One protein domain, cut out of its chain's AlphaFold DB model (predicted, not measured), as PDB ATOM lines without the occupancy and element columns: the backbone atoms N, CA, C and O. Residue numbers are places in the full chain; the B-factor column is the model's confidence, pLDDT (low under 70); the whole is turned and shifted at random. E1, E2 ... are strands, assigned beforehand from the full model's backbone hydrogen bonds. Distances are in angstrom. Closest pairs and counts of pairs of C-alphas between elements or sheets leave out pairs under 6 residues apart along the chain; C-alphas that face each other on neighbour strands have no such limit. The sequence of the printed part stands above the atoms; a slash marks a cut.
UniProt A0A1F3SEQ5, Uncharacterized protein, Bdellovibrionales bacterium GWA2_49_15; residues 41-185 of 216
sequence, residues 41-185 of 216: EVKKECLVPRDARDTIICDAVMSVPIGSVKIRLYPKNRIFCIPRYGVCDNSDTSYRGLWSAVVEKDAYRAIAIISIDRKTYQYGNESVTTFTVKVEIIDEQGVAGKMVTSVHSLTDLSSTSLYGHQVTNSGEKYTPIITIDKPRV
ATOM      1  N   GLU A  41     -38.030 -25.863  40.545       81.44
ATOM      2  CA  GLU A  41     -37.048 -26.381  41.488       81.44
ATOM      3  C   GLU A  41     -37.409 -27.783  41.961       81.44
ATOM      4  O   GLU A  41     -38.576 -28.168  41.971       81.44
ATOM      5  N   VAL A  42     -36.398 -28.542  42.381       81.31
ATOM      6  CA  VAL A  42     -36.582 -29.774  43.152       81.31
ATOM      7  C   VAL A  42     -35.989 -29.560  44.529       81.31
ATOM      8  O   VAL A  42     -34.782 -29.354  44.685       81.31
ATOM      9  N   LYS A  43     -36.854 -29.639  45.536       84.19
ATOM     10  CA  LYS A  43     -36.454 -29.638  46.934       84.19
ATOM     11  C   LYS A  43     -36.099 -31.059  47.356       84.19
ATOM     12  O   LYS A  43     -36.925 -31.960  47.213       84.19
ATOM     13  N   LYS A  44     -34.894 -31.237  47.898       81.31
ATOM     14  CA  LYS A  44     -34.420 -32.477  48.516       81.31
ATOM     15  C   LYS A  44     -34.430 -32.319  50.041       81.31
ATOM     16  O   LYS A  44     -33.837 -31.389  50.578       81.31
ATOM     17  N   GLU A  45     -35.121 -33.208  50.740       82.81
ATOM     18  CA  GLU A  45     -35.146 -33.308  52.203       82.81
ATOM     19  C   GLU A  45     -34.592 -34.681  52.602       82.81
ATOM     20  O   GLU A  45     -34.939 -35.683  51.983       82.81
ATOM     21  N   CYS A  46     -33.754 -34.768  53.634       74.75
ATOM     22  CA  CYS A  46     -33.270 -36.061  54.118       74.75
ATOM     23  C   CYS A  46     -34.078 -36.490  55.339       74.75
ATOM     24  O   CYS A  46     -34.286 -35.722  56.279       74.75
ATOM     25  N   LEU A  47     -34.548 -37.735  55.322       66.12
ATOM     26  CA  LEU A  47     -35.263 -38.335  56.437       66.12
ATOM     27  C   LEU A  47     -34.228 -38.936  57.388       66.12
ATOM     28  O   LEU A  47     -33.654 -39.991  57.123       66.12
ATOM     29  N   VAL A  48     -33.978 -38.255  58.504       62.72
ATOM     30  CA  VAL A  48     -33.146 -38.805  59.577       62.72
ATOM     31  C   VAL A  48     -33.981 -39.832  60.368       62.72
ATOM     32  O   VAL A  48     -35.169 -39.587  60.608       62.72
ATOM     33  N   PRO A  49     -33.423 -40.993  60.765       56.62
ATOM     34  CA  PRO A  49     -34.132 -41.964  61.595       56.62
ATOM     35  C   PRO A  49     -34.659 -41.338  62.893       56.62
ATOM     36  O   PRO A  49     -34.005 -40.486  63.490       56.62
ATOM     37  N   ARG A  50     -35.828 -41.817  63.340       53.22
ATOM     38  CA  ARG A  50     -36.681 -41.314  64.444       53.22
ATOM     39  C   ARG A  50     -35.996 -40.997  65.786       53.22
ATOM     40  O   ARG A  50     -36.627 -40.351  66.621       53.22
ATOM     41  N   ASP A  51     -34.751 -41.418  65.989       56.97
ATOM     42  CA  ASP A  51     -33.967 -41.150  67.200       56.97
ATOM     43  C   ASP A  51     -33.251 -39.784  67.177       56.97
ATOM     44  O   ASP A  51     -32.767 -39.324  68.211       56.97
ATOM     45  N   ALA A  52     -33.251 -39.081  66.040       54.28
ATOM     46  CA  ALA A  52     -32.861 -37.676  65.928       54.28
ATOM     47  C   ALA A  52     -34.096 -36.851  65.524       54.28
ATOM     48  O   ALA A  52     -34.660 -37.035  64.451       54.28
ATOM     49  N   ARG A  53     -34.572 -35.980  66.421       50.75
ATOM     50  CA  ARG A  53     -35.906 -35.345  66.363       50.75
ATOM     51  C   ARG A  53     -36.115 -34.288  65.271       50.75
ATOM     52  O   ARG A  53     -37.215 -33.750  65.193       50.75
ATOM     53  N   ASP A  54     -35.133 -34.035  64.416       51.84
ATOM     54  CA  ASP A  54     -35.185 -32.934  63.459       51.84
ATOM     55  C   ASP A  54     -35.005 -33.448  62.027       51.84
ATOM     56  O   ASP A  54     -34.025 -34.117  61.701       51.84
ATOM     57  N   THR A  55     -35.957 -33.121  61.150       52.44
ATOM     58  CA  THR A  55     -35.772 -33.247  59.701       52.44
ATOM     59  C   THR A  55     -34.671 -32.271  59.296       52.44
ATOM     60  O   THR A  55     -34.896 -31.062  59.243       52.44
ATOM     61  N   ILE A  56     -33.468 -32.776  59.037       56.97
ATOM     62  CA  ILE A  56     -32.364 -31.953  58.546       56.97
ATOM     63  C   ILE A  56     -32.537 -31.803  57.028       56.97
ATOM     64  O   ILE A  56     -32.600 -32.784  56.285       56.97
ATOM     65  N   ILE A  57     -32.639 -30.561  56.549       55.12
ATOM     66  CA  ILE A  57     -32.514 -30.253  55.118       55.12
ATOM     67  C   ILE A  57     -31.030 -30.411  54.788       55.12
ATOM     68  O   ILE A  57     -30.242 -29.517  55.087       55.12
ATOM     69  N   CYS A  58     -30.634 -31.574  54.268       53.69
ATOM     70  CA  CYS A  58     -29.212 -31.882  54.130       53.69
ATOM     71  C   CYS A  58     -28.559 -31.334  52.861       53.69
ATOM     72  O   CYS A  58     -27.337 -31.290  52.855       53.69
ATOM     73  N   ASP A  59     -29.287 -30.919  51.809       54.94
ATOM     74  CA  ASP A  59     -28.606 -30.305  50.661       54.94
ATOM     75  C   ASP A  59     -29.468 -29.524  49.655       54.94
ATOM     76  O   ASP A  59     -30.698 -29.596  49.640       54.94
ATOM     77  N   ALA A  60     -28.752 -28.752  48.829       53.91
ATOM     78  CA  ALA A  60     -29.183 -27.620  48.012       53.91
ATOM     79  C   ALA A  60     -30.384 -27.839  47.069       53.91
ATOM     80  O   ALA A  60     -30.446 -28.793  46.287       53.91
ATOM     81  N   VAL A  61     -31.277 -26.840  47.077       58.59
ATOM     82  CA  VAL A  61     -32.314 -26.611  46.063       58.59
ATOM     83  C   VAL A  61     -31.640 -26.497  44.702       58.59
ATOM     84  O   VAL A  61     -30.853 -25.578  44.471       58.59
ATOM     85  N   MET A  62     -31.949 -27.421  43.796       59.47
ATOM     86  CA  MET A  62     -31.550 -27.267  42.405       59.47
ATOM     87  C   MET A  62     -32.705 -26.657  41.629       59.47
ATOM     88  O   MET A  62     -33.847 -27.105  41.707       59.47
ATOM     89  N   SER A  63     -32.377 -25.586  40.924       58.28
ATOM     90  CA  SER A  63     -33.321 -24.570  40.502       58.28
ATOM     91  C   SER A  63     -33.017 -24.241  39.044       58.28
ATOM     92  O   SER A  63     -31.900 -23.820  38.737       58.28
ATOM     93  N   VAL A  64     -33.981 -24.454  38.153       55.03
ATOM     94  CA  VAL A  64     -33.842 -24.213  36.716       55.03
ATOM     95  C   VAL A  64     -34.884 -23.174  36.296       55.03
ATOM     96  O   VAL A  64     -36.086 -23.374  36.506       55.03
ATOM     97  N   PRO A  65     -34.469 -22.039  35.704       59.94
ATOM     98  CA  PRO A  65     -35.422 -21.090  35.152       59.94
ATOM     99  C   PRO A  65     -36.123 -21.718  33.945       59.94
ATOM    100  O   PRO A  65     -35.476 -22.232  33.037       59.94
ATOM    101  N   ILE A  66     -37.452 -21.639  33.911       58.53
ATOM    102  CA  ILE A  66     -38.239 -22.131  32.768       58.53
ATOM    103  C   ILE A  66     -38.153 -21.152  31.595       58.53
ATOM    104  O   ILE A  66     -38.226 -21.529  30.427       58.53
ATOM    105  N   GLY A  67     -37.961 -19.877  31.921       52.53
ATOM    106  CA  GLY A  67     -37.808 -18.792  30.969       52.53
ATOM    107  C   GLY A  67     -38.533 -17.538  31.438       52.53
ATOM    108  O   GLY A  67     -39.317 -17.559  32.391       52.53
ATOM    109  N   SER A  68     -38.264 -16.437  30.744       51.06
ATOM    110  CA  SER A  68     -39.084 -15.235  30.812       51.06
ATOM    111  C   SER A  68     -40.027 -15.203  29.617       51.06
ATOM    112  O   SER A  68     -39.660 -15.542  28.488       51.06
ATOM    113  N   VAL A  69     -41.272 -14.816  29.868       54.62
ATOM    114  CA  VAL A  69     -42.271 -14.622  28.826       54.62
ATOM    115  C   VAL A  69     -42.584 -13.145  28.739       54.62
ATOM    116  O   VAL A  69     -43.236 -12.596  29.624       54.62
ATOM    117  N   LYS A  70     -42.158 -12.512  27.644       53.94
ATOM    118  CA  LYS A  70     -42.555 -11.146  27.305       53.94
ATOM    119  C   LYS A  70     -43.770 -11.177  26.375       53.94
ATOM    120  O   LYS A  70     -43.664 -11.577  25.218       53.94
ATOM    121  N   ILE A  71     -44.924 -10.753  26.880       54.31
ATOM    122  CA  ILE A  71     -46.200 -10.657  26.165       54.31
ATOM    123  C   ILE A  71     -46.534  -9.188  25.967       54.31
ATOM    124  O   ILE A  71     -46.738  -8.455  26.927       54.31
ATOM    125  N   ARG A  72     -46.648  -8.752  24.715       53.91
ATOM    126  CA  ARG A  72     -47.122  -7.403  24.408       53.91
ATOM    127  C   ARG A  72     -48.646  -7.390  24.345       53.91
ATOM    128  O   ARG A  72     -49.239  -7.961  23.432       53.91
ATOM    129  N   LEU A  73     -49.273  -6.740  25.317       50.59
ATOM    130  CA  LEU A  73     -50.711  -6.516  25.382       50.59
ATOM    131  C   LEU A  73     -51.052  -5.258  24.592       50.59
ATOM    132  O   LEU A  73     -50.702  -4.150  24.989       50.59
ATOM    133  N   TYR A  74     -51.739  -5.412  23.467       49.56
ATOM    134  CA  TYR A  74     -52.227  -4.261  22.723       49.56
ATOM    135  C   TYR A  74     -53.663  -3.951  23.135       49.56
ATOM    136  O   TYR A  74     -54.497  -4.855  23.180       49.56
ATOM    137  N   PRO A  75     -53.992  -2.673  23.348       38.03
ATOM    138  CA  PRO A  75     -55.353  -2.263  23.665       38.03
ATOM    139  C   PRO A  75     -56.329  -2.433  22.492       38.03
ATOM    140  O   PRO A  75     -57.535  -2.359  22.703       38.03
ATOM    141  N   LYS A  76     -55.836  -2.701  21.269       37.34
ATOM    142  CA  LYS A  76     -56.627  -3.183  20.127       37.34
ATOM    143  C   LYS A  76     -55.815  -4.139  19.239       37.34
ATOM    144  O   LYS A  76     -54.803  -3.738  18.673       37.34
ATOM    145  N   ASN A  77     -56.311  -5.373  19.105       34.31
ATOM    146  CA  ASN A  77     -56.196  -6.301  17.963       34.31
ATOM    147  C   ASN A  77     -54.861  -6.452  17.219       34.31
ATOM    148  O   ASN A  77     -54.877  -6.734  16.030       34.31
ATOM    149  N   ARG A  78     -53.701  -6.307  17.852       32.34
ATOM    150  CA  ARG A  78     -52.439  -6.770  17.253       32.34
ATOM    151  C   ARG A  78     -51.631  -7.429  18.345       32.34
ATOM    152  O   ARG A  78     -51.660  -6.946  19.456       32.34
ATOM    153  N   ILE A  79     -50.957  -8.539  18.090       35.31
ATOM    154  CA  ILE A  79     -49.914  -9.058  18.981       35.31
ATOM    155  C   ILE A  79     -48.766  -9.471  18.072       35.31
ATOM    156  O   ILE A  79     -48.967 -10.235  17.135       35.31
ATOM    157  N   PHE A  80     -47.565  -8.974  18.354       34.62
ATOM    158  CA  PHE A  80     -46.339  -9.526  17.790       34.62
ATOM    159  C   PHE A  80     -45.726 -10.447  18.836       34.62
ATOM    160  O   PHE A  80     -45.345 -10.001  19.920       34.62
ATOM    161  N   CYS A  81     -45.683 -11.737  18.521       36.16
ATOM    162  CA  CYS A  81     -45.068 -12.749  19.364       36.16
ATOM    163  C   CYS A  81     -43.589 -12.873  18.988       36.16
ATOM    164  O   CYS A  81     -43.258 -12.911  17.806       36.16
ATOM    165  N   ILE A  82     -42.709 -13.014  19.979       36.00
ATOM    166  CA  ILE A  82     -41.364 -13.565  19.769       36.00
ATOM    167  C   ILE A  82     -41.318 -14.895  20.525       36.00
ATOM    168  O   ILE A  82     -40.921 -14.919  21.690       36.00
ATOM    169  N   PRO A  83     -41.814 -16.000  19.947       36.75
ATOM    170  CA  PRO A  83     -41.736 -17.289  20.609       36.75
ATOM    171  C   PRO A  83     -40.428 -18.014  20.250       36.75
ATOM    172  O   PRO A  83     -39.905 -17.850  19.151       36.75
ATOM    173  N   ARG A  84     -39.927 -18.879  21.147       40.41
ATOM    174  CA  ARG A  84     -38.907 -19.884  20.783       40.41
ATOM    175  C   ARG A  84     -39.507 -21.070  20.000       40.41
ATOM    176  O   ARG A  84     -38.790 -21.621  19.181       40.41
ATOM    177  N   TYR A  85     -40.796 -21.418  20.184       35.34
ATOM    178  CA  TYR A  85     -41.462 -22.561  19.504       35.34
ATOM    179  C   TYR A  85     -42.998 -22.432  19.314       35.34
ATOM    180  O   TYR A  85     -43.715 -23.422  19.220       35.34
ATOM    181  N   GLY A  86     -43.549 -21.219  19.304       37.66
ATOM    182  CA  GLY A  86     -44.999 -20.985  19.260       37.66
ATOM    183  C   GLY A  86     -45.538 -20.912  17.832       37.66
ATOM    184  O   GLY A  86     -44.990 -20.182  17.010       37.66
ATOM    185  N   VAL A  87     -46.637 -21.619  17.554       35.81
ATOM    186  CA  VAL A  87     -47.420 -21.447  16.322       35.81
ATOM    187  C   VAL A  87     -48.333 -20.240  16.514       35.81
ATOM    188  O   VAL A  87     -49.243 -20.264  17.342       35.81
ATOM    189  N   CYS A  88     -48.072 -19.166  15.773       38.59
ATOM    190  CA  CYS A  88     -48.999 -18.047  15.664       38.59
ATOM    191  C   CYS A  88     -50.086 -18.431  14.658       38.59
ATOM    192  O   CYS A  88     -49.808 -18.538  13.466       38.59
ATOM    193  N   ASP A  89     -51.309 -18.658  15.132       37.88
ATOM    194  CA  ASP A  89     -52.461 -18.643  14.241       37.88
ATOM    195  C   ASP A  89     -52.792 -17.172  13.950       37.88
ATOM    196  O   ASP A  89     -52.934 -16.368  14.871       37.88
ATOM    197  N   ASN A  90     -52.860 -16.790  12.675       40.12
ATOM    198  CA  ASN A  90     -53.023 -15.397  12.231       40.12
ATOM    199  C   ASN A  90     -54.450 -14.857  12.440       40.12
ATOM    200  O   ASN A  90     -54.814 -13.815  11.892       40.12
ATOM    201  N   SER A  91     -55.280 -15.551  13.218       44.19
ATOM    202  CA  SER A  91     -56.539 -14.999  13.691       44.19
ATOM    203  C   SER A  91     -56.262 -14.100  14.903       44.19
ATOM    204  O   SER A  91     -55.887 -14.573  15.971       44.19
ATOM    205  N   ASP A  92     -56.488 -12.787  14.762       53.47
ATOM    206  CA  ASP A  92     -56.313 -11.749  15.808       53.47
ATOM    207  C   ASP A  92     -57.001 -12.061  17.166       53.47
ATOM    208  O   ASP A  92     -56.801 -11.368  18.175       53.47
ATOM    209  N   THR A  93     -57.830 -13.104  17.199       56.91
ATOM    210  CA  THR A  93     -58.684 -13.530  18.302       56.91
ATOM    211  C   THR A  93     -58.057 -14.578  19.217       56.91
ATOM    212  O   THR A  93     -58.550 -14.724  20.342       56.91
ATOM    213  N   SER A  94     -56.992 -15.282  18.805       61.88
ATOM    214  CA  SER A  94     -56.403 -16.353  19.616       61.88
ATOM    215  C   SER A  94     -54.873 -16.346  19.643       61.88
ATOM    216  O   SER A  94     -54.207 -16.012  18.673       61.88
ATOM    217  N   TYR A  95     -54.303 -16.679  20.800       67.44
ATOM    218  CA  TYR A  95     -52.863 -16.879  20.969       67.44
ATOM    219  C   TYR A  95     -52.631 -18.080  21.877       67.44
ATOM    220  O   TYR A  95     -53.369 -18.265  22.843       67.44
ATOM    221  N   ARG A  96     -51.592 -18.866  21.586       69.75
ATOM    222  CA  ARG A  96     -51.098 -19.922  22.468       69.75
ATOM    223  C   ARG A  96     -49.583 -19.833  22.565       69.75
ATOM    224  O   ARG A  96     -48.879 -20.009  21.575       69.75
ATOM    225  N   GLY A  97     -49.091 -19.608  23.775       70.56
ATOM    226  CA  GLY A  97     -47.688 -19.808  24.117       70.56
ATOM    227  C   GLY A  97     -47.512 -21.095  24.914       70.56
ATOM    228  O   GLY A  97     -48.372 -21.420  25.734       70.56
ATOM    229  N   LEU A  98     -46.419 -21.817  24.668       70.50
ATOM    230  CA  LEU A  98     -46.049 -23.036  25.384       70.50
ATOM    231  C   LEU A  98     -44.568 -22.964  25.771       70.50
ATOM    232  O   LEU A  98     -43.726 -22.649  24.929       70.50
ATOM    233  N   TRP A  99     -44.267 -23.274  27.028       78.25
ATOM    234  CA  TRP A  99     -42.915 -23.350  27.575       78.25
ATOM    235  C   TRP A  99     -42.772 -24.612  28.399       78.25
ATOM    236  O   TRP A  99     -43.729 -25.059  29.034       78.25
ATOM    237  N   SER A 100     -41.566 -25.162  28.411       75.94
ATOM    238  CA  SER A 100     -41.228 -26.296  29.250       75.94
ATOM    239  C   SER A 100     -39.836 -26.148  29.841       75.94
ATOM    240  O   SER A 100     -38.966 -25.489  29.271       75.94
ATOM    241  N   ALA A 101     -39.640 -26.772  30.995       70.62
ATOM    242  CA  ALA A 101     -38.339 -26.943  31.615       70.62
ATOM    243  C   ALA A 101     -38.223 -28.334  32.197       70.62
ATOM    244  O   ALA A 101     -39.221 -28.927  32.606       70.62
ATOM    245  N   VAL A 102     -36.991 -28.812  32.264       74.56
ATOM    246  CA  VAL A 102     -36.647 -30.089  32.870       74.56
ATOM    247  C   VAL A 102     -35.649 -29.817  33.979       74.56
ATOM    248  O   VAL A 102     -34.712 -29.039  33.801       74.56
ATOM    249  N   VAL A 103     -35.864 -30.453  35.121       74.62
ATOM    250  CA  VAL A 103     -34.947 -30.441  36.254       74.62
ATOM    251  C   VAL A 103     -34.659 -31.887  36.648       74.62
ATOM    252  O   VAL A 103     -35.570 -32.707  36.773       74.62
ATOM    253  N   GLU A 104     -33.380 -32.206  36.806       77.88
ATOM    254  CA  GLU A 104     -32.894 -33.557  37.101       77.88
ATOM    255  C   GLU A 104     -31.973 -33.504  38.313       77.88
ATOM    256  O   GLU A 104     -30.850 -33.014  38.216       77.88
ATOM    257  N   LYS A 105     -32.461 -33.956  39.472       76.12
ATOM    258  CA  LYS A 105     -31.699 -33.975  40.725       76.12
ATOM    259  C   LYS A 105     -31.466 -35.414  41.153       76.12
ATOM    260  O   LYS A 105     -32.408 -36.102  41.535       76.12
ATOM    261  N   ASP A 106     -30.205 -35.831  41.152       80.31
ATOM    262  CA  ASP A 106     -29.796 -37.197  41.479       80.31
ATOM    263  C   ASP A 106     -30.540 -38.212  40.587       80.31
ATOM    264  O   ASP A 106     -30.369 -38.187  39.371       80.31
ATOM    265  N   ALA A 107     -31.379 -39.077  41.165       75.88
ATOM    266  CA  ALA A 107     -32.210 -40.023  40.417       75.88
ATOM    267  C   ALA A 107     -33.608 -39.482  40.063       75.88
ATOM    268  O   ALA A 107     -34.346 -40.184  39.386       75.88
ATOM    269  N   TYR A 108     -33.981 -38.288  40.536       81.12
ATOM    270  CA  TYR A 108     -35.323 -37.734  40.370       81.12
ATOM    271  C   TYR A 108     -35.397 -36.744  39.208       81.12
ATOM    272  O   TYR A 108     -34.639 -35.768  39.153       81.12
ATOM    273  N   ARG A 109     -36.371 -36.942  38.316       83.25
ATOM    274  CA  ARG A 109     -36.646 -36.039  37.190       83.25
ATOM    275  C   ARG A 109     -38.047 -35.445  37.261       83.25
ATOM    276  O   ARG A 109     -39.032 -36.162  37.408       83.25
ATOM    277  N   ALA A 110     -38.136 -34.135  37.042       80.75
ATOM    278  CA  ALA A 110     -39.404 -33.439  36.866       80.75
ATOM    279  C   ALA A 110     -39.381 -32.522  35.638       80.75
ATOM    280  O   ALA A 110     -38.360 -31.938  35.271       80.75
ATOM    281  N   ILE A 111     -40.542 -32.386  35.011       82.12
ATOM    282  CA  ILE A 111     -40.801 -31.526  33.864       82.12
ATOM    283  C   ILE A 111     -41.908 -30.560  34.263       82.12
ATOM    284  O   ILE A 111     -42.962 -30.982  34.726       82.12
ATOM    285  N   ALA A 112     -41.700 -29.268  34.048       80.50
ATOM    286  CA  ALA A 112     -42.771 -28.288  34.122       80.50
ATOM    287  C   ALA A 112     -43.196 -27.878  32.718       80.50
ATOM    288  O   ALA A 112     -42.349 -27.650  31.855       80.50
ATOM    289  N   ILE A 113     -44.501 -27.741  32.508       82.81
ATOM    290  CA  ILE A 113     -45.098 -27.232  31.278       82.81
ATOM    291  C   ILE A 113     -46.011 -26.067  31.643       82.81
ATOM    292  O   ILE A 113     -46.897 -26.199  32.487       82.81
ATOM    293  N   ILE A 114     -45.817 -24.928  30.985       83.06
ATOM    294  CA  ILE A 114     -46.679 -23.754  31.109       83.06
ATOM    295  C   ILE A 114     -47.268 -23.454  29.742       83.06
ATOM    296  O   ILE A 114     -46.541 -23.315  28.760       83.06
ATOM    297  N   SER A 115     -48.586 -23.298  29.684       84.06
ATOM    298  CA  SER A 115     -49.284 -22.795  28.507       84.06
ATOM    299  C   SER A 115     -50.097 -21.555  28.849       84.06
ATOM    300  O   SER A 115     -50.720 -21.483  29.909       84.06
ATOM    301  N   ILE A 116     -50.095 -20.581  27.946       83.75
ATOM    302  CA  ILE A 116     -50.916 -19.375  28.052       83.75
ATOM    303  C   ILE A 116     -51.751 -19.285  26.787       83.75
ATOM    304  O   ILE A 116     -51.219 -19.038  25.706       83.75
ATOM    305  N   ASP A 117     -53.054 -19.474  26.944       82.62
ATOM    306  CA  ASP A 117     -54.048 -19.331  25.891       82.62
ATOM    307  C   ASP A 117     -54.720 -17.953  26.021       82.62
ATOM    308  O   ASP A 117     -55.279 -17.645  27.066       82.62
ATOM    309  N   ARG A 118     -54.729 -17.128  24.975       79.44
ATOM    310  CA  ARG A 118     -55.581 -15.930  24.881       79.44
ATOM    311  C   ARG A 118     -56.782 -16.254  24.009       79.44
ATOM    312  O   ARG A 118     -56.615 -16.806  22.922       79.44
ATOM    313  N   LYS A 119     -57.969 -15.836  24.435       78.12
ATOM    314  CA  LYS A 119     -59.176 -15.820  23.608       78.12
ATOM    315  C   LYS A 119     -59.856 -14.467  23.694       78.12
ATOM    316  O   LYS A 119     -59.989 -13.905  24.776       78.12
ATOM    317  N   THR A 120     -60.281 -13.962  22.545       72.44
ATOM    318  CA  THR A 120     -61.044 -12.718  22.441       72.44
ATOM    319  C   THR A 120     -62.438 -13.031  21.922       72.44
ATOM    320  O   THR A 120     -62.585 -13.586  20.834       72.44
ATOM    321  N   TYR A 121     -63.450 -12.672  22.702       70.50
ATOM    322  CA  TYR A 121     -64.861 -12.839  22.385       70.50
ATOM    323  C   TYR A 121     -65.461 -11.497  21.966       70.50
ATOM    324  O   TYR A 121     -65.063 -10.448  22.474       70.50
ATOM    325  N   GLN A 122     -66.414 -11.535  21.036       71.81
ATOM    326  CA  GLN A 122     -67.196 -10.369  20.628       71.81
ATOM    327  C   GLN A 122     -68.615 -10.524  21.177       71.81
ATOM    328  O   GLN A 122     -69.294 -11.502  20.863       71.81
ATOM    329  N   TYR A 123     -69.051  -9.567  21.992       64.19
ATOM    330  CA  TYR A 123     -70.406  -9.478  22.530       64.19
ATOM    331  C   TYR A 123     -71.030  -8.166  22.047       64.19
ATOM    332  O   TYR A 123     -70.834  -7.103  22.632       64.19
ATOM    333  N   GLY A 124     -71.746  -8.223  20.921       75.38
ATOM    334  CA  GLY A 124     -72.230  -7.014  20.249       75.38
ATOM    335  C   GLY A 124     -71.063  -6.134  19.788       75.38
ATOM    336  O   GLY A 124     -70.247  -6.578  18.986       75.38
ATOM    337  N   ASN A 125     -70.982  -4.909  20.315       74.94
ATOM    338  CA  ASN A 125     -69.893  -3.962  20.031       74.94
ATOM    339  C   ASN A 125     -68.731  -4.047  21.040       74.94
ATOM    340  O   ASN A 125     -67.766  -3.289  20.924       74.94
ATOM    341  N   GLU A 126     -68.819  -4.926  22.039       60.75
ATOM    342  CA  GLU A 126     -67.797  -5.086  23.069       60.75
ATOM    343  C   GLU A 126     -66.868  -6.259  22.756       60.75
ATOM    344  O   GLU A 126     -67.301  -7.343  22.359       60.75
ATOM    345  N   SER A 127     -65.572  -6.048  22.987       67.12
ATOM    346  CA  SER A 127     -64.556  -7.085  22.863       67.12
ATOM    347  C   SER A 127     -64.026  -7.456  24.242       67.12
ATOM    348  O   SER A 127     -63.456  -6.618  24.940       67.12
ATOM    349  N   VAL A 128     -64.196  -8.720  24.626       68.56
ATOM    350  CA  VAL A 128     -63.734  -9.253  25.912       68.56
ATOM    351  C   VAL A 128     -62.555 -10.181  25.660       68.56
ATOM    352  O   VAL A 128     -62.682 -11.172  24.942       68.56
ATOM    353  N   THR A 129     -61.399  -9.869  26.243       74.38
ATOM    354  CA  THR A 129     -60.212 -10.733  26.191       74.38
ATOM    355  C   THR A 129     -60.091 -11.527  27.489       74.38
ATOM    356  O   THR A 129     -60.258 -10.984  28.577       74.38
ATOM    357  N   THR A 130     -59.769 -12.811  27.372       79.94
ATOM    358  CA  THR A 130     -59.472 -13.701  28.495       79.94
ATOM    359  C   THR A 130     -58.163 -14.433  28.229       79.94
ATOM    360  O   THR A 130     -57.901 -14.868  27.106       79.94
ATOM    361  N   PHE A 131     -57.354 -14.594  29.271       84.00
ATOM    362  CA  PHE A 131     -56.142 -15.400  29.275       84.00
ATOM    363  C   PHE A 131     -56.346 -16.608  30.181       84.00
ATOM    364  O   PHE A 131     -56.665 -16.442  31.354       84.00
ATOM    365  N   THR A 132     -56.134 -17.810  29.664       87.56
ATOM    366  CA  THR A 132     -56.091 -19.048  30.439       87.56
ATOM    367  C   THR A 132     -54.641 -19.488  30.583       87.56
ATOM    368  O   THR A 132     -53.995 -19.849  29.601       87.56
ATOM    369  N   VAL A 133     -54.136 -19.478  31.813       87.31
ATOM    370  CA  VAL A 133     -52.804 -19.971  32.170       87.31
ATOM    371  C   VAL A 133     -52.958 -21.388  32.711       87.31
ATOM    372  O   VAL A 133     -53.674 -21.604  33.691       87.31
ATOM    373  N   LYS A 134     -52.313 -22.360  32.065       90.06
ATOM    374  CA  LYS A 134     -52.263 -23.757  32.520       90.06
ATOM    375  C   LYS A 134     -50.835 -24.134  32.841       90.06
ATOM    376  O   LYS A 134     -49.930 -23.811  32.079       90.06
ATOM    377  N   VAL A 135     -50.665 -24.827  33.949       89.06
ATOM    378  CA  VAL A 135     -49.369 -25.187  34.504       89.06
ATOM    379  C   VAL A 135     -49.454 -26.621  34.959       89.06
ATOM    380  O   VAL A 135     -50.380 -26.978  35.686       89.06
ATOM    381  N   GLU A 136     -48.505 -27.431  34.526       88.75
ATOM    382  CA  GLU A 136     -48.431 -28.842  34.865       88.75
ATOM    383  C   GLU A 136     -47.002 -29.175  35.285       88.75
ATOM    384  O   GLU A 136     -46.047 -28.772  34.623       88.75
ATOM    385  N   ILE A 137     -46.865 -29.894  36.395       88.62
ATOM    386  CA  ILE A 137     -45.637 -30.592  36.766       88.62
ATOM    387  C   ILE A 137     -45.867 -32.058  36.430       88.62
ATOM    388  O   ILE A 137     -46.896 -32.623  36.800       88.62
ATOM    389  N   ILE A 138     -44.918 -32.664  35.737       88.44
ATOM    390  CA  ILE A 138     -44.907 -34.073  35.380       88.44
ATOM    391  C   ILE A 138     -43.635 -34.668  35.966       88.44
ATOM    392  O   ILE A 138     -42.551 -34.126  35.763       88.44
ATOM    393  N   ASP A 139     -43.761 -35.771  36.681       87.12
ATOM    394  CA  ASP A 139     -42.634 -36.547  37.180       87.12
ATOM    395  C   ASP A 139     -42.752 -38.011  36.749       87.12
ATOM    396  O   ASP A 139     -43.590 -38.381  35.924       87.12
ATOM    397  N   GLU A 140     -41.885 -38.855  37.297       84.12
ATOM    398  CA  GLU A 140     -41.833 -40.291  37.012       84.12
ATOM    399  C   GLU A 140     -43.143 -41.033  37.329       84.12
ATOM    400  O   GLU A 140     -43.392 -42.102  36.776       84.12
ATOM    401  N   GLN A 141     -43.996 -40.471  38.193       86.12
ATOM    402  CA  GLN A 141     -45.287 -41.045  38.576       86.12
ATOM    403  C   GLN A 141     -46.450 -40.495  37.732       86.12
ATOM    404  O   GLN A 141     -47.585 -40.955  37.876       86.12
ATOM    405  N   GLY A 142     -46.190 -39.537  36.837       88.69
ATOM    406  CA  GLY A 142     -47.179 -38.921  35.956       88.69
ATOM    407  C   GLY A 142     -47.415 -37.444  36.272       88.69
ATOM    408  O   GLY A 142     -46.488 -36.709  36.597       88.69
ATOM    409  N   VAL A 143     -48.658 -36.969  36.126       89.75
ATOM    410  CA  VAL A 143     -49.000 -35.562  36.405       89.75
ATOM    411  C   VAL A 143     -48.972 -35.329  37.914       89.75
ATOM    412  O   VAL A 143     -49.876 -35.746  38.631       89.75
ATOM    413  N   ALA A 144     -47.924 -34.649  38.361       88.06
ATOM    414  CA  ALA A 144     -47.562 -34.409  39.748       88.06
ATOM    415  C   ALA A 144     -48.301 -33.222  40.370       88.06
ATOM    416  O   ALA A 144     -48.625 -33.222  41.554       88.06
ATOM    417  N   GLY A 145     -48.586 -32.207  39.560       88.12
ATOM    418  CA  GLY A 145     -49.341 -31.035  39.973       88.12
ATOM    419  C   GLY A 145     -49.959 -30.359  38.764       88.12
ATOM    420  O   GLY A 145     -49.365 -30.343  37.686       88.12
ATOM    421  N   LYS A 146     -51.147 -29.773  38.934       92.75
ATOM    422  CA  LYS A 146     -51.822 -29.028  37.871       92.75
ATOM    423  C   LYS A 146     -52.524 -27.792  38.409       92.75
ATOM    424  O   LYS A 146     -53.233 -27.854  39.408       92.75
ATOM    425  N   MET A 147     -52.388 -26.689  37.686       91.69
ATOM    426  CA  MET A 147     -53.148 -25.466  37.909       91.69
ATOM    427  C   MET A 147     -53.700 -24.959  36.580       91.69
ATOM    428  O   MET A 147     -52.997 -24.915  35.574       91.69
ATOM    429  N   VAL A 148     -54.965 -24.546  36.591       90.31
ATOM    430  CA  VAL A 148     -55.589 -23.813  35.490       90.31
ATOM    431  C   VAL A 148     -56.267 -22.589  36.079       90.31
ATOM    432  O   VAL A 148     -57.092 -22.717  36.978       90.31
ATOM    433  N   THR A 149     -55.922 -21.412  35.574       89.31
ATOM    434  CA  THR A 149     -56.544 -20.154  35.988       89.31
ATOM    435  C   THR A 149     -56.857 -19.292  34.778       89.31
ATOM    436  O   THR A 149     -56.126 -19.315  33.786       89.31
ATOM    437  N   SER A 150     -57.963 -18.558  34.851       87.62
ATOM    438  CA  SER A 150     -58.407 -17.653  33.798       87.62
ATOM    439  C   SER A 150     -58.507 -16.238  34.349       87.62
ATOM    440  O   SER A 150     -59.156 -16.014  35.367       87.62
ATOM    441  N   VAL A 151     -57.877 -15.290  33.663       83.62
ATOM    442  CA  VAL A 151     -57.819 -13.874  34.039       83.62
ATOM    443  C   VAL A 151     -58.205 -12.993  32.855       83.62
ATOM    444  O   VAL A 151     -58.017 -13.374  31.698       83.62
ATOM    445  N   HIS A 152     -58.756 -11.813  33.125       76.81
ATOM    446  CA  HIS A 152     -59.112 -10.852  32.075       76.81
ATOM    447  C   HIS A 152     -57.879 -10.072  31.605       76.81
ATOM    448  O   HIS A 152     -57.723  -9.811  30.413       76.81
ATOM    449  N   SER A 153     -56.950  -9.794  32.521       77.12
ATOM    450  CA  SER A 153     -55.605  -9.320  32.216       77.12
ATOM    451  C   SER A 153     -54.558 -10.229  32.849       77.12
ATOM    452  O   SER A 153     -54.711 -10.682  33.980       77.12
ATOM    453  N   LEU A 154     -53.434 -10.451  32.160       75.31
ATOM    454  CA  LEU A 154     -52.300 -11.180  32.743       75.31
ATOM    455  C   LEU A 154     -51.771 -10.510  34.019       75.31
ATOM    456  O   LEU A 154     -51.296 -11.198  34.911       75.31
ATOM    457  N   THR A 155     -51.893  -9.189  34.153       78.44
ATOM    458  CA  THR A 155     -51.491  -8.459  35.370       78.44
ATOM    459  C   THR A 155     -52.313  -8.818  36.609       78.44
ATOM    460  O   THR A 155     -51.881  -8.534  37.728       78.44
ATOM    461  N   ASP A 156     -53.484  -9.431  36.415       80.94
ATOM    462  CA  ASP A 156     -54.375  -9.870  37.494       80.94
ATOM    463  C   ASP A 156     -53.920 -11.210  38.088       80.94
ATOM    464  O   ASP A 156     -54.402 -11.622  39.143       80.94
ATOM    465  N   LEU A 157     -52.987 -11.899  37.425       81.88
ATOM    466  CA  LEU A 157     -52.417 -13.137  37.926       81.88
ATOM    467  C   LEU A 157     -51.567 -12.848  39.175       81.88
ATOM    468  O   LEU A 157     -50.565 -12.133  39.125       81.88
ATOM    469  N   SER A 158     -51.965 -13.421  40.307       85.81
ATOM    470  CA  SER A 158     -51.150 -13.429  41.524       85.81
ATOM    471  C   SER A 158     -49.974 -14.390  41.382       85.81
ATOM    472  O   SER A 158     -50.049 -15.369  40.639       85.81
ATOM    473  N   SER A 159     -48.903 -14.135  42.136       85.88
ATOM    474  CA  SER A 159     -47.843 -15.132  42.263       85.88
ATOM    475  C   SER A 159     -48.418 -16.407  42.873       85.88
ATOM    476  O   SER A 159     -49.257 -16.344  43.776       85.88
ATOM    477  N   THR A 160     -48.003 -17.550  42.345       87.12
ATOM    478  CA  THR A 160     -48.521 -18.848  42.755       87.12
ATOM    479  C   THR A 160     -47.423 -19.891  42.665       87.12
ATOM    480  O   THR A 160     -46.614 -19.874  41.736       87.12
ATOM    481  N   SER A 161     -47.416 -20.797  43.634       89.25
ATOM    482  CA  SER A 161     -46.529 -21.951  43.648       89.25
ATOM    483  C   SER A 161     -47.368 -23.214  43.635       89.25
ATOM    484  O   SER A 161     -48.338 -23.344  44.384       89.25
ATOM    485  N   LEU A 162     -46.989 -24.149  42.778       89.81
ATOM    486  CA  LEU A 162     -47.618 -25.450  42.652       89.81
ATOM    487  C   LEU A 162     -46.578 -26.510  43.008       89.81
ATOM    488  O   LEU A 162     -45.446 -26.474  42.533       89.81
ATOM    489  N   TYR A 163     -46.980 -27.435  43.869       91.12
ATOM    490  CA  TYR A 163     -46.148 -28.523  44.364       91.12
ATOM    491  C   TYR A 163     -46.540 -29.798  43.626       91.12
ATOM    492  O   TYR A 163     -47.731 -30.041  43.419       91.12
ATOM    493  N   GLY A 164     -45.552 -30.588  43.213       88.06
ATOM    494  CA  GLY A 164     -45.798 -31.914  42.660       88.06
ATOM    495  C   GLY A 164     -45.853 -33.004  43.728       88.06
ATOM    496  O   GLY A 164     -45.858 -32.730  44.932       88.06
ATOM    497  N   HIS A 165     -45.862 -34.259  43.277       89.44
ATOM    498  CA  HIS A 165     -45.770 -35.414  44.147       89.44
ATOM    499  C   HIS A 165     -44.467 -35.405  44.933       89.44
ATOM    500  O   HIS A 165     -43.400 -34.999  44.472       89.44
ATOM    501  N   GLN A 166     -44.578 -35.910  46.148       87.25
ATOM    502  CA  GLN A 166     -43.440 -36.119  47.003       87.25
ATOM    503  C   GLN A 166     -42.938 -37.544  46.832       87.25
ATOM    504  O   GLN A 166     -43.621 -38.495  47.213       87.25
ATOM    505  N   VAL A 167     -41.738 -37.692  46.285       85.00
ATOM    506  CA  VAL A 167     -41.141 -39.003  46.031       85.00
ATOM    507  C   VAL A 167     -40.067 -39.274  47.067       85.00
ATOM    508  O   VAL A 167     -39.165 -38.466  47.260       85.00
ATOM    509  N   THR A 168     -40.173 -40.409  47.755       84.25
ATOM    510  CA  THR A 168     -39.151 -40.851  48.708       84.25
ATOM    511  C   THR A 168     -38.295 -41.930  48.062       84.25
ATOM    512  O   THR A 168     -38.822 -42.959  47.644       84.25
ATOM    513  N   ASN A 169     -36.986 -41.712  47.991       76.69
ATOM    514  CA  ASN A 169     -36.016 -42.666  47.478       76.69
ATOM    515  C   ASN A 169     -34.820 -42.731  48.432       76.69
ATOM    516  O   ASN A 169     -34.254 -41.706  48.784       76.69
ATOM    517  N   SER A 170     -34.444 -43.936  48.869       78.31
ATOM    518  CA  SER A 170     -33.244 -44.170  49.692       78.31
ATOM    519  C   SER A 170     -33.140 -43.309  50.969       78.31
ATOM    520  O   SER A 170     -32.049 -42.947  51.392       78.31
ATOM    521  N   GLY A 171     -34.275 -42.984  51.606       76.81
ATOM    522  CA  GLY A 171     -34.316 -42.120  52.801       76.81
ATOM    523  C   GLY A 171     -34.238 -40.619  52.498       76.81
ATOM    524  O   GLY A 171     -34.180 -39.797  53.407       76.81
ATOM    525  N   GLU A 172     -34.284 -40.247  51.227       80.94
ATOM    526  CA  GLU A 172     -34.338 -38.875  50.747       80.94
ATOM    527  C   GLU A 172     -35.706 -38.621  50.132       80.94
ATOM    528  O   GLU A 172     -36.338 -39.510  49.565       80.94
ATOM    529  N   LYS A 173     -36.187 -37.397  50.255       85.44
ATOM    530  CA  LYS A 173     -37.513 -36.982  49.843       85.44
ATOM    531  C   LYS A 173     -37.369 -35.828  48.862       85.44
ATOM    532  O   LYS A 173     -36.795 -34.795  49.188       85.44
ATOM    533  N   TYR A 174     -37.928 -36.009  47.680       86.38
ATOM    534  CA  TYR A 174     -37.885 -35.073  46.571       86.38
ATOM    535  C   TYR A 174     -39.267 -34.461  46.378       86.38
ATOM    536  O   TYR A 174     -40.286 -35.144  46.483       86.38
ATOM    537  N   THR A 175     -39.335 -33.153  46.156       88.81
ATOM    538  CA  THR A 175     -40.591 -32.457  45.859       88.81
ATOM    539  C   THR A 175     -40.321 -31.394  44.800       88.81
ATOM    540  O   THR A 175     -39.581 -30.448  45.085       88.81
ATOM    541  N   PRO A 176     -40.875 -31.529  43.584       87.62
ATOM    542  CA  PRO A 176     -40.769 -30.501  42.571       87.62
ATOM    543  C   PRO A 176     -41.743 -29.369  42.900       87.62
ATOM    544  O   PRO A 176     -42.873 -29.599  43.341       87.62
ATOM    545  N   ILE A 177     -41.303 -28.141  42.681       87.62
ATOM    546  CA  ILE A 177     -42.083 -26.938  42.934       87.62
ATOM    547  C   ILE A 177     -41.926 -26.045  41.714       87.62
ATOM    548  O   ILE A 177     -40.812 -25.771  41.273       87.62
ATOM    549  N   ILE A 178     -43.045 -25.595  41.159       86.12
ATOM    550  CA  ILE A 178     -43.050 -24.540  40.153       86.12
ATOM    551  C   ILE A 178     -43.583 -23.266  40.785       86.12
ATOM    552  O   ILE A 178     -44.667 -23.268  41.366       86.12
ATOM    553  N   THR A 179     -42.838 -22.179  40.646       85.31
ATOM    554  CA  THR A 179     -43.267 -20.849  41.074       85.31
ATOM    555  C   THR A 179     -43.457 -19.968  39.855       85.31
ATOM    556  O   THR A 179     -42.595 -19.891  38.979       85.31
ATOM    557  N   ILE A 180     -44.611 -19.316  39.797       84.50
ATOM    558  CA  ILE A 180     -44.959 -18.342  38.771       84.50
ATOM    559  C   ILE A 180     -45.057 -16.998  39.457       84.50
ATOM    560  O   ILE A 180     -45.845 -16.801  40.388       84.50
ATOM    561  N   ASP A 181     -44.235 -16.071  38.994       81.62
ATOM    562  CA  ASP A 181     -44.226 -14.723  39.520       81.62
ATOM    563  C   ASP A 181     -45.421 -13.936  38.998       81.62
ATOM    564  O   ASP A 181     -45.892 -14.125  37.873       81.62
ATOM    565  N   LYS A 182     -45.875 -12.984  39.816       82.81
ATOM    566  CA  LYS A 182     -46.856 -11.995  39.376       82.81
ATOM    567  C   LYS A 182     -46.328 -11.284  38.117       82.81
ATOM    568  O   LYS A 182     -45.232 -10.711  38.184       82.81
ATOM    569  N   PRO A 183     -47.094 -11.253  37.011       81.12
ATOM    570  CA  PRO A 183     -46.673 -10.573  35.796       81.12
ATOM    571  C   PRO A 183     -46.437  -9.086  36.042       81.12
ATOM    572  O   PRO A 183     -47.200  -8.411  36.741       81.12
ATOM    573  N   ARG A 184     -45.356  -8.570  35.464       71.62
ATOM    574  CA  ARG A 184     -44.927  -7.183  35.613       71.62
ATOM    575  C   ARG A 184     -45.200  -6.424  34.334       71.62
ATOM    576  O   ARG A 184     -44.898  -6.904  33.249       71.62
ATOM    577  N   VAL A 185     -45.724  -5.214  34.471       68.44
ATOM    578  CA  VAL A 185     -45.811  -4.273  33.358       68.44
ATOM    579  C   VAL A 185     -44.421  -3.690  33.111       68.44
ATOM    580  O   VAL A 185     -43.872  -2.991  33.960       68.44
TER     581      VAL A 185
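This is residues 41 to 185 of the 216 residues of an uncharacterized protein of Bdellovibrionales bacterium GWA2_49_15 (UniProt A0A1F3SEQ5). What shape do these coordinates make? They make a long, narrow sandwich, two strongly twisted sheets face to face: the meander E3 E4 E5 E6, each strand the antiparallel neighbour of the one before, and the branched sheet E1 E2 E7 E8 E9. The E1 to E2 loop lies at one end, the E4 to E5 turn at the other. What builds it? The printed part has 145 residues with nine strands, E1 to E9 in chain order, and no named helix: all strand, with antiparallel neighbours. How compact is it? It is loose, with a radius of gyration of the C-alphas of 19.2 A and spans of 70 by 26 by 26 A.

Where is the meander? E3 is residues 94 to 105, 37.0 A; E4 108 to 123, 48.5 A; E5 126 to 139, 42.7 A; E6 142 to 151, 27.3 A. Where is the other sheet? E1 is residues 41 to 46, from C-alpha 41 at (-37.048, -26.381, 41.488); E2 is 62 to 73, 33.0 A; E7 160 to 163; E8 167 to 169; E9 172 to 180, 26.0 A, to C-alpha 180 at (-44.959, -18.342, 38.771).

What joins the meander? Its three hairpins have N 97 and O 116 at 2.9 A, N 115 and O 134 at 2.8 A, and N 135 and O 147 at 2.8 A, within hydrogen-bond range. What surrounds E9? E1 is on one side, with N 43 and O 175 at 2.9 A; E7 and E8 are on the other side, with N 162 and O 178, and N 167 and O 174, each at 2.9 A. Where is E2? It forms a hairpin with E1, N 42 and O 62 at 3.0 A; the closest C-alphas of E2 and E3, Ile 66 and Ala 101, are 4.9 A apart.

How far does it reach? The farthest C-alphas, Asp 51 and Asn 125, are 70.0 A apart. Which links are long? E1 to E2 and E2 to E3; the printed part has no cut. Where is confidence low? Residues 47 to 96, 123, 126 to 128 and 185 are under 70 in pLDDT.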